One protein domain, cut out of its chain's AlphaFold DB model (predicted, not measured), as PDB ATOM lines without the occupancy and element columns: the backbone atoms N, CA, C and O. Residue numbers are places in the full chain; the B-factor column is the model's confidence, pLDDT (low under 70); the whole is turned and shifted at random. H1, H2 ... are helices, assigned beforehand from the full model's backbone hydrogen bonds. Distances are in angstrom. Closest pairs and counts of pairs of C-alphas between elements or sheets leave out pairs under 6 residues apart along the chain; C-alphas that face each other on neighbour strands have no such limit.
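AT A GLANCE: This is residues 4 to 75 of the 79 residues of an uncharacterized protein of marine metagenome (UniProt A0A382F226). Little regular structure is present: four short helices are strung along an elongated body made mostly of loops, with H3 and H4 at one end and the loop round Glu 22 at the other. H1 and H2 pack crosswise between these ends. The printed part has 72 residues, 28 of them in the named helices H1 to H4, with no named strand: all helix. It is compact, radius of gyration of the C-alphas 12.6 A, spanning 37 by 23 by 20 A.

IN THESE COORDINATES: H1, residues 4 to 11, begins at C-alpha 4 (-18.743, -25.099, -13.205) and is 10.6 A long. H2, residues 38 to 46, measures 12.5 A. H3, residues 60 to 64, measures 8.3 A. H4, residues 68 to 73, measures 8.9 A and ends at C-alpha 73 (-30.909, -38.199, -14.838).

HOW THE PARTS SIT: H1 and H2 touch, the closest C-alphas being those of Phe 5 and Ala 44, 7.0 A apart; they are only just about perpendicular, at 70.1 degrees. H2 and H3 are close but not clearly touching, with the closest C-alphas, of Ala 38 and Thr 62, 5.8 A apart. H3 and H4 meet only through their tight link. H4 is apart from H1 and H2. In H1 and H2 every O i to N i+4 pair is within hydrogen-bond range; H3 has 0 of 1, but 2 of 2 O i to N i+3 pairs, and H4 has 1 of 2.

THE WHOLE: The C-alphas of Glu 22 and Glu 69, the two farthest apart, are 38.9 A apart. The links H1 to H2 and H2 to H3 are long, 26 and 13 residues. The printed part has no cut, and no printed residue is under 70 in pLDDT.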
ATOM      1  N   GLU A   4     -17.647 -25.977 -12.779       98.19
ATOM      2  CA  GLU A   4     -18.743 -25.099 -13.205       98.19
ATOM      3  C   GLU A   4     -19.800 -24.890 -12.104       98.19
ATOM      4  O   GLU A   4     -20.255 -23.768 -11.868       98.19
ATOM      5  N   PHE A   5     -20.147 -25.945 -11.354       98.50
ATOM      6  CA  PHE A   5     -21.041 -25.816 -10.204       98.50
ATOM      7  C   PHE A   5     -20.416 -24.980  -9.082       98.50
ATOM      8  O   PHE A   5     -21.115 -24.173  -8.469       98.50
ATOM      9  N   LEU A   6     -19.130 -25.177  -8.771       98.56
ATOM     10  CA  LEU A   6     -18.460 -24.460  -7.682       98.56
ATOM     11  C   LEU A   6     -18.353 -22.960  -7.986       98.56
ATOM     12  O   LEU A   6     -18.656 -22.139  -7.115       98.56
ATOM     13  N   GLU A   7     -18.004 -22.600  -9.223       98.44
ATOM     14  CA  GLU A   7     -17.997 -21.213  -9.696       98.44
ATOM     15  C   GLU A   7     -19.400 -20.596  -9.646       98.44
ATOM     16  O   GLU A   7     -19.590 -19.507  -9.089       98.44
ATOM     17  N   PHE A   8     -20.408 -21.320 -10.144       98.62
ATOM     18  CA  PHE A   8     -21.802 -20.892 -10.076       98.62
ATOM     19  C   PHE A   8     -22.252 -20.665  -8.630       98.62
ATOM     20  O   PHE A   8     -22.753 -19.589  -8.301       98.62
ATOM     21  N   SER A   9     -22.032 -21.638  -7.745       98.50
ATOM     22  CA  SER A   9     -22.458 -21.571  -6.344       98.50
ATOM     23  C   SER A   9     -21.829 -20.373  -5.634       98.50
ATOM     24  O   SER A   9     -22.527 -19.606  -4.965       98.50
ATOM     25  N   LYS A  10     -20.533 -20.135  -5.874       98.31
ATOM     26  CA  LYS A  10     -19.817 -18.959  -5.372       98.31
ATOM     27  C   LYS A  10     -20.418 -17.653  -5.895       98.31
ATOM     28  O   LYS A  10     -20.635 -16.738  -5.101       98.31
ATOM     29  N   SER A  11     -20.765 -17.578  -7.183       98.12
ATOM     30  CA  SER A  11     -21.432 -16.401  -7.771       98.12
ATOM     31  C   SER A  11     -22.814 -16.116  -7.159       98.12
ATOM     32  O   SER A  11     -23.247 -14.965  -7.105       98.12
ATOM     33  N   LYS A  12     -23.485 -17.152  -6.633       98.06
ATOM     34  CA  LYS A  12     -24.773 -17.082  -5.920       98.06
ATOM     35  C   LYS A  12     -24.632 -16.899  -4.403       98.06
ATOM     36  O   LYS A  12     -25.612 -17.031  -3.665       98.06
ATOM     37  N   GLY A  13     -23.423 -16.596  -3.923       97.62
ATOM     38  CA  GLY A  13     -23.136 -16.343  -2.509       97.62
ATOM     39  C   GLY A  13     -22.988 -17.599  -1.645       97.62
ATOM     40  O   GLY A  13     -22.954 -17.485  -0.424       97.62
ATOM     41  N   ASN A  14     -22.894 -18.784  -2.251       98.25
ATOM     42  CA  ASN A  14     -22.608 -20.046  -1.574       98.25
ATOM     43  C   ASN A  14     -21.199 -20.532  -1.950       98.25
ATOM     44  O   ASN A  14     -21.022 -21.450  -2.748       98.25
ATOM     45  N   ASP A  15     -20.181 -19.863  -1.410       98.25
ATOM     46  CA  ASP A  15     -18.782 -20.196  -1.686       98.25
ATOM     47  C   ASP A  15     -18.379 -21.500  -0.984       98.25
ATOM     48  O   ASP A  15     -18.122 -21.523   0.220       98.25
ATOM     49  N   LEU A  16     -18.334 -22.582  -1.762       98.38
ATOM     50  CA  LEU A  16     -17.894 -23.901  -1.316       98.38
ATOM     51  C   LEU A  16     -16.439 -24.206  -1.695       98.38
ATOM     52  O   LEU A  16     -15.954 -25.272  -1.337       98.38
ATOM     53  N   SER A  17     -15.737 -23.325  -2.412       98.31
ATOM     54  CA  SER A  17     -14.375 -23.599  -2.894       98.31
ATOM     55  C   SER A  17     -13.292 -22.906  -2.073       98.31
ATOM     56  O   SER A  17     -12.195 -23.442  -1.935       98.31
ATOM     57  N   THR A  18     -13.579 -21.750  -1.468       98.38
ATOM     58  CA  THR A  18     -12.597 -21.054  -0.623       98.38
ATOM     59  C   THR A  18     -12.402 -21.784   0.717       98.38
ATOM     60  O   THR A  18     -13.376 -21.945   1.461       98.38
ATOM     61  N   PRO A  19     -11.165 -22.166   1.093       98.38
ATOM     62  CA  PRO A  19     -10.887 -22.747   2.404       98.38
ATOM     63  C   PRO A  19     -11.267 -21.796   3.550       98.38
ATOM     64  O   PRO A  19     -10.984 -20.598   3.499       98.38
ATOM     65  N   ARG A  20     -11.856 -22.344   4.614       97.81
ATOM     66  CA  ARG A  20     -12.164 -21.660   5.880       97.81
ATOM     67  C   ARG A  20     -11.574 -22.451   7.057       97.81
ATOM     68  O   ARG A  20     -12.296 -23.230   7.692       97.81
ATOM     69  N   PRO A  21     -10.262 -22.314   7.346       97.50
ATOM     70  CA  PRO A  21      -9.599 -23.024   8.444       97.50
ATOM     71  C   PRO A  21     -10.253 -22.784   9.809       97.50
ATOM     72  O   PRO A  21     -10.283 -23.687  10.641       97.50
ATOM     73  N   GLU A  22     -10.839 -21.602  10.014       98.19
ATOM     74  CA  GLU A  22     -11.585 -21.230  11.218       98.19
ATOM     75  C   GLU A  22     -12.805 -22.130  11.485       98.19
ATOM     76  O   GLU A  22     -13.230 -22.260  12.632       98.19
ATOM     77  N   PHE A  23     -13.329 -22.797  10.452       97.44
ATOM     78  CA  PHE A  23     -14.429 -23.764  10.536       97.44
ATOM     79  C   PHE A  23     -13.994 -25.190  10.178       97.44
ATOM     80  O   PHE A  23     -14.843 -26.057   9.975       97.44
ATOM     81  N   ASN A  24     -12.683 -25.445  10.080       97.44
ATOM     82  CA  ASN A  24     -12.124 -26.715   9.612       97.44
ATOM     83  C   ASN A  24     -12.684 -27.155   8.242       97.44
ATOM     84  O   ASN A  24     -12.899 -28.340   7.987       97.44
ATOM     85  N   PHE A  25     -12.946 -26.189   7.359       98.19
ATOM     86  CA  PHE A  25     -13.433 -26.444   6.011       98.19
ATOM     87  C   PHE A  25     -12.292 -26.235   5.005       98.19
ATOM     88  O   PHE A  25     -11.830 -25.104   4.844       98.19
ATOM     89  N   PRO A  26     -11.810 -27.285   4.320       97.94
ATOM     90  CA  PRO A  26     -10.663 -27.173   3.419       97.94
ATOM     91  C   PRO A  26     -10.984 -26.486   2.086       97.94
ATOM     92  O   PRO A  26     -10.053 -26.186   1.347       97.94
ATOM     93  N   GLY A  27     -12.262 -26.228   1.782       98.38
ATOM     94  CA  GLY A  27     -12.708 -25.880   0.433       98.38
ATOM     95  C   GLY A  27     -12.857 -27.132  -0.434       98.38
ATOM     96  O   GLY A  27     -12.064 -28.069  -0.340       98.38
ATOM     97  N   LEU A  28     -13.911 -27.167  -1.245       98.50
ATOM     98  CA  LEU A  28     -14.176 -28.249  -2.187       98.50
ATOM     99  C   LEU A  28     -13.493 -27.983  -3.524       98.50
ATOM    100  O   LEU A  28     -13.336 -26.838  -3.948       98.50
ATOM    101  N   LYS A  29     -13.168 -29.070  -4.213       98.06
ATOM    102  CA  LYS A  29     -12.654 -29.088  -5.584       98.06
ATOM    103  C   LYS A  29     -13.482 -30.023  -6.461       98.06
ATOM    104  O   LYS A  29     -14.308 -30.806  -5.978       98.06
ATOM    105  N   GLU A  30     -13.251 -29.953  -7.766       98.00
ATOM    106  CA  GLU A  30     -13.809 -30.919  -8.705       98.00
ATOM    107  C   GLU A  30     -13.521 -32.370  -8.266       98.00
ATOM    108  O   GLU A  30     -12.439 -32.704  -7.780       98.00
ATOM    109  N   GLY A  31     -14.532 -33.230  -8.405       96.94
ATOM    110  CA  GLY A  31     -14.487 -34.632  -7.987       96.94
ATOM    111  C   GLY A  31     -14.902 -34.888  -6.534       96.94
ATOM    112  O   GLY A  31     -15.303 -36.009  -6.217       96.94
ATOM    113  N   ASP A  32     -14.914 -33.874  -5.661       97.69
ATOM    114  CA  ASP A  32     -15.333 -34.073  -4.270       97.69
ATOM    115  C   ASP A  32     -16.817 -34.456  -4.167       97.69
ATOM    116  O   ASP A  32     -17.672 -34.017  -4.945       97.69
ATOM    117  N   SER A  33     -17.141 -35.264  -3.159       97.00
ATOM    118  CA  SER A  33     -18.519 -35.601  -2.797       97.00
ATOM    119  C   SER A  33     -18.930 -34.810  -1.565       97.00
ATOM    120  O   SER A  33     -18.280 -34.905  -0.526       97.00
ATOM    121  N   TRP A  34     -20.016 -34.049  -1.670       97.94
ATOM    122  CA  TRP A  34     -20.487 -33.189  -0.589       97.94
ATOM    123  C   TRP A  34     -22.009 -33.104  -0.579       97.94
ATOM    124  O   TRP A  34     -22.640 -33.044  -1.636       97.94
ATOM    125  N   CYS A  35     -22.599 -33.100   0.615       97.88
ATOM    126  CA  CYS A  35     -24.036 -32.921   0.780       97.88
ATOM    127  C   CYS A  35     -24.410 -31.462   0.502       97.88
ATOM    128  O   CYS A  35     -23.881 -30.551   1.137       97.88
ATOM    129  N   LEU A  36     -25.339 -31.243  -0.424       97.75
ATOM    130  CA  LEU A  36     -25.857 -29.918  -0.758       97.75
ATOM    131  C   LEU A  36     -27.253 -29.725  -0.169       97.75
ATOM    132  O   LEU A  36     -28.022 -30.679  -0.048       97.75
ATOM    133  N   CYS A  37     -27.600 -28.478   0.147       98.00
ATOM    134  CA  CYS A  37     -28.997 -28.108   0.348       98.00
ATOM    135  C   CYS A  37     -29.769 -28.378  -0.947       98.00
ATOM    136  O   CYS A  37     -29.297 -28.032  -2.035       98.00
ATOM    137  N   ALA A  38     -30.954 -28.974  -0.831       98.25
ATOM    138  CA  ALA A  38     -31.768 -29.332  -1.986       98.25
ATOM    139  C   ALA A  38     -32.131 -28.098  -2.828       98.25
ATOM    140  O   ALA A  38     -32.053 -28.171  -4.052       98.25
ATOM    141  N   GLU A  39     -32.404 -26.941  -2.208       98.12
ATOM    142  CA  GLU A  39     -32.667 -25.703  -2.954       98.12
ATOM    143  C   GLU A  39     -31.446 -25.232  -3.753       98.12
ATOM    144  O   GLU A  39     -31.594 -24.731  -4.861       98.12
ATOM    145  N   ARG A  40     -30.225 -25.427  -3.235       98.25
ATOM    146  CA  ARG A  40     -28.989 -25.043  -3.944       98.25
ATOM    147  C   ARG A  40     -28.695 -25.945  -5.130       98.25
ATOM    148  O   ARG A  40     -28.182 -25.475  -6.143       98.25
ATOM    149  N   TRP A  41     -29.023 -27.229  -5.018       98.50
ATOM    150  CA  TRP A  41     -28.942 -28.132  -6.161       98.50
ATOM    151  C   TRP A  41     -30.017 -27.795  -7.206       98.50
ATOM    152  O   TRP A  41     -29.707 -27.748  -8.393       98.50
ATOM    153  N   ALA A  42     -31.249 -27.494  -6.776       98.44
ATOM    154  CA  ALA A  42     -32.339 -27.082  -7.664       98.44
ATOM    155  C   ALA A  42     -32.017 -25.777  -8.413       98.44
ATOM    156  O   ALA A  42     -32.182 -25.717  -9.627       98.44
ATOM    157  N   GLU A  43     -31.467 -24.774  -7.720       98.44
ATOM    158  CA  GLU A  43     -30.990 -23.531  -8.334       98.44
ATOM    159  C   GLU A  43     -29.946 -23.832  -9.423       98.44
ATOM    160  O   GLU A  43     -30.050 -23.343 -10.540       98.44
ATOM    161  N   ALA A  44     -28.967 -24.698  -9.150       98.50
ATOM    162  CA  ALA A  44     -27.982 -25.087 -10.159       98.50
ATOM    163  C   ALA A  44     -28.606 -25.833 -11.352       98.50
ATOM    164  O   ALA A  44     -28.155 -25.669 -12.487       98.50
ATOM    165  N   TYR A  45     -29.659 -26.623 -11.120       98.50
ATOM    166  CA  TYR A  45     -30.382 -27.332 -12.176       98.50
ATOM    167  C   TYR A  45     -31.080 -26.364 -13.138       98.50
ATOM    168  O   TYR A  45     -30.967 -26.534 -14.349       98.50
ATOM    169  N   GLU A  46     -31.713 -25.308 -12.622       98.00
ATOM    170  CA  GLU A  46     -32.352 -24.265 -13.439       98.00
ATOM    171  C   GLU A  46     -31.361 -23.525 -14.351       98.00
ATOM    172  O   GLU A  46     -31.725 -23.083 -15.441       98.00
ATOM    173  N   PHE A  47     -30.096 -23.431 -13.934       98.12
ATOM    174  CA  PHE A  47     -29.014 -22.818 -14.710       98.12
ATOM    175  C   PHE A  47     -28.198 -23.826 -15.538       98.12
ATOM    176  O   PHE A  47     -27.220 -23.432 -16.164       98.12
ATOM    177  N   ASN A  48     -28.616 -25.098 -15.609       97.88
ATOM    178  CA  ASN A  48     -27.940 -26.191 -16.329       97.88
ATOM    179  C   ASN A  48     -26.527 -26.537 -15.825       97.88
ATOM    180  O   ASN A  48     -25.747 -27.143 -16.551       97.88
ATOM    181  N   VAL A  49     -26.222 -26.210 -14.569       98.31
ATOM    182  CA  VAL A  49     -24.913 -26.442 -13.932       98.31
ATOM    183  C   VAL A  49     -25.027 -27.319 -12.679       98.31
ATOM    184  O   VAL A  49     -24.158 -27.312 -11.807       98.31
ATOM    185  N   ALA A  50     -26.123 -28.075 -12.552       98.19
ATOM    186  CA  ALA A  50     -26.303 -29.026 -11.461       98.19
ATOM    187  C   ALA A  50     -25.242 -30.139 -11.514       98.19
ATOM    188  O   ALA A  50     -25.086 -30.794 -12.550       98.19
ATOM    189  N   PRO A  51     -24.540 -30.413 -10.401       97.94
ATOM    190  CA  PRO A  51     -23.565 -31.485 -10.351       97.94
ATOM    191  C   PRO A  51     -24.274 -32.842 -10.307       97.94
ATOM    192  O   PRO A  51     -25.386 -32.970  -9.784       97.94
ATOM    193  N   GLN A  52     -23.592 -33.881 -10.789       97.62
ATOM    194  CA  GLN A  52     -24.025 -35.263 -10.586       97.62
ATOM    195  C   GLN A  52     -24.144 -35.597  -9.092       97.62
ATOM    196  O   GLN A  52     -23.463 -35.007  -8.245       97.62
ATOM    197  N   LEU A  53     -25.002 -36.563  -8.771       97.38
ATOM    198  CA  LEU A  53     -25.307 -36.966  -7.401       97.38
ATOM    199  C   LEU A  53     -25.252 -38.483  -7.217       97.38
ATOM    200  O   LEU A  53     -25.290 -39.254  -8.174       97.38
ATOM    201  N   TYR A  54     -25.190 -38.904  -5.956       97.62
ATOM    202  CA  TYR A  54     -25.349 -40.300  -5.556       97.62
ATOM    203  C   TYR A  54     -26.747 -40.469  -4.971       97.62
ATOM    204  O   TYR A  54     -27.014 -40.021  -3.850       97.62
ATOM    205  N   ILE A  55     -27.657 -41.081  -5.723       96.81
ATOM    206  CA  ILE A  55     -29.068 -41.169  -5.351       96.81
ATOM    207  C   ILE A  55     -29.250 -42.010  -4.089       96.81
ATOM    208  O   ILE A  55     -30.050 -41.649  -3.230       96.81
ATOM    209  N   ASN A  56     -28.428 -43.049  -3.898       95.94
ATOM    210  CA  ASN A  56     -28.476 -43.886  -2.697       95.94
ATOM    211  C   ASN A  56     -27.896 -43.185  -1.456       95.94
ATOM    212  O   ASN A  56     -28.076 -43.665  -0.338       95.94
ATOM    213  N   LYS A  57     -27.200 -42.051  -1.629       96.75
ATOM    214  CA  LYS A  57     -26.675 -41.200  -0.542       96.75
ATOM    215  C   LYS A  57     -27.453 -39.890  -0.384       96.75
ATOM    216  O   LYS A  57     -27.057 -39.033   0.402       96.75
ATOM    217  N   THR A  58     -28.547 -39.722  -1.125       97.75
ATOM    218  CA  THR A  58     -29.376 -38.515  -1.106       97.75
ATOM    219  C   THR A  58     -30.597 -38.746  -0.219       97.75
ATOM    220  O   THR A  58     -31.263 -39.775  -0.313       97.75
ATOM    221  N   ASN A  59     -30.897 -37.805   0.678       98.12
ATOM    222  CA  ASN A  59     -32.025 -37.951   1.598       98.12
ATOM    223  C   ASN A  59     -33.367 -37.935   0.841       98.12
ATOM    224  O   ASN A  59     -33.562 -37.096  -0.040       98.12
ATOM    225  N   ILE A  60     -34.311 -38.796   1.241       97.94
ATOM    226  CA  ILE A  60     -35.640 -38.912   0.617       97.94
ATOM    227  C   ILE A  60     -36.433 -37.594   0.617       97.94
ATOM    228  O   ILE A  60     -37.186 -37.347  -0.317       97.94
ATOM    229  N   ARG A  61     -36.214 -36.704   1.599       98.06
ATOM    230  CA  ARG A  61     -36.859 -35.377   1.669       98.06
ATOM    231  C   ARG A  61     -36.472 -34.441   0.524       98.06
ATOM    232  O   ARG A  61     -37.158 -33.460   0.283       98.06
ATOM    233  N   THR A  62     -35.413 -34.746  -0.228       98.19
ATOM    234  CA  THR A  62     -35.079 -34.009  -1.463       98.19
ATOM    235  C   THR A  62     -36.241 -34.046  -2.463       98.19
ATOM    236  O   THR A  62     -36.414 -33.101  -3.231       98.19
ATOM    237  N   LEU A  63     -37.072 -35.098  -2.411       98.25
ATOM    238  CA  LEU A  63     -38.254 -35.257  -3.260       98.25
ATOM    239  C   LEU A  63     -39.355 -34.222  -3.007       98.25
ATOM    240  O   LEU A  63     -40.207 -34.040  -3.874       98.25
ATOM    241  N   ASP A  64     -39.314 -33.515  -1.875       98.31
ATOM    242  CA  ASP A  64     -40.237 -32.414  -1.587       98.31
ATOM    243  C   ASP A  64     -39.939 -31.177  -2.463       98.31
ATOM    244  O   ASP A  64     -40.794 -30.308  -2.613       98.31
ATOM    245  N   ILE A  65     -38.732 -31.097  -3.046       98.19
ATOM    246  CA  ILE A  65     -38.247 -29.951  -3.836       98.19
ATOM    247  C   ILE A  65     -37.953 -30.359  -5.286       98.19
ATOM    248  O   ILE A  65     -38.272 -29.619  -6.214       98.19
ATOM    249  N   ILE A  66     -37.351 -31.533  -5.508       98.19
ATOM    250  CA  ILE A  66     -36.909 -31.994  -6.832       98.19
ATOM    251  C   ILE A  66     -37.495 -33.376  -7.114       98.19
ATOM    252  O   ILE A  66     -37.301 -34.311  -6.342       98.19
ATOM    253  N   SER A  67     -38.161 -33.540  -8.258       98.12
ATOM    254  CA  SER A  67     -38.752 -34.831  -8.627       98.12
ATOM    255  C   SER A  67     -37.707 -35.945  -8.776       98.12
ATOM    256  O   SER A  67     -36.585 -35.728  -9.246       98.12
ATOM    257  N   LEU A  68     -38.109 -37.180  -8.458       97.88
ATOM    258  CA  LEU A  68     -37.250 -38.355  -8.614       97.88
ATOM    259  C   LEU A  68     -36.778 -38.534 -10.067       97.88
ATOM    260  O   LEU A  68     -35.647 -38.951 -10.295       97.88
ATOM    261  N   GLU A  69     -37.622 -38.208 -11.049       97.75
ATOM    262  CA  GLU A  69     -37.276 -38.305 -12.471       97.75
ATOM    263  C   GLU A  69     -36.115 -37.388 -12.858       97.75
ATOM    264  O   GLU A  69     -35.261 -37.789 -13.648       97.75
ATOM    265  N   ILE A  70     -36.056 -36.179 -12.290       97.94
ATOM    266  CA  ILE A  70     -34.931 -35.263 -12.494       97.94
ATOM    267  C   ILE A  70     -33.682 -35.838 -11.831       97.94
ATOM    268  O   ILE A  70     -32.669 -35.997 -12.505       97.94
ATOM    269  N   LEU A  71     -33.759 -36.224 -10.552       97.88
ATOM    270  CA  LEU A  71     -32.602 -36.744  -9.810       97.88
ATOM    271  C   LEU A  71     -31.977 -37.972 -10.489       97.88
ATOM    272  O   LEU A  71     -30.755 -38.070 -10.580       97.88
ATOM    273  N   LYS A  72     -32.803 -38.878 -11.033       97.38
ATOM    274  CA  LYS A  72     -32.344 -40.069 -11.767       97.38
ATOM    275  C   LYS A  72     -31.473 -39.739 -12.981       97.38
ATOM    276  O   LYS A  72     -30.558 -40.500 -13.270       97.38
ATOM    277  N   LYS A  73     -31.712 -38.618 -13.671       97.38
ATOM    278  CA  LYS A  73     -30.909 -38.199 -14.838       97.38
ATOM    279  C   LYS A  73     -29.479 -37.792 -14.463       97.38
ATOM    280  O   LYS A  73     -28.605 -37.821 -15.320       97.38
ATOM    281  N   PHE A  74     -29.251 -37.420 -13.203       97.56
ATOM    282  CA  PHE A  74     -27.959 -36.956 -12.685       97.56
ATOM    283  C   PHE A  74     -27.275 -37.983 -11.773       97.56
ATOM    284  O   PHE A  74     -26.211 -37.703 -11.219       97.56
ATOM    285  N   ALA A  75     -27.886 -39.149 -11.577       97.25
ATOM    286  CA  ALA A  75     -27.396 -40.146 -10.645       97.25
ATOM    287  C   ALA A  75     -26.216 -40.938 -11.217       97.25
ATOM    288  O   ALA A  75     -26.285 -41.455 -12.330       97.25
TER     289      ALA A  75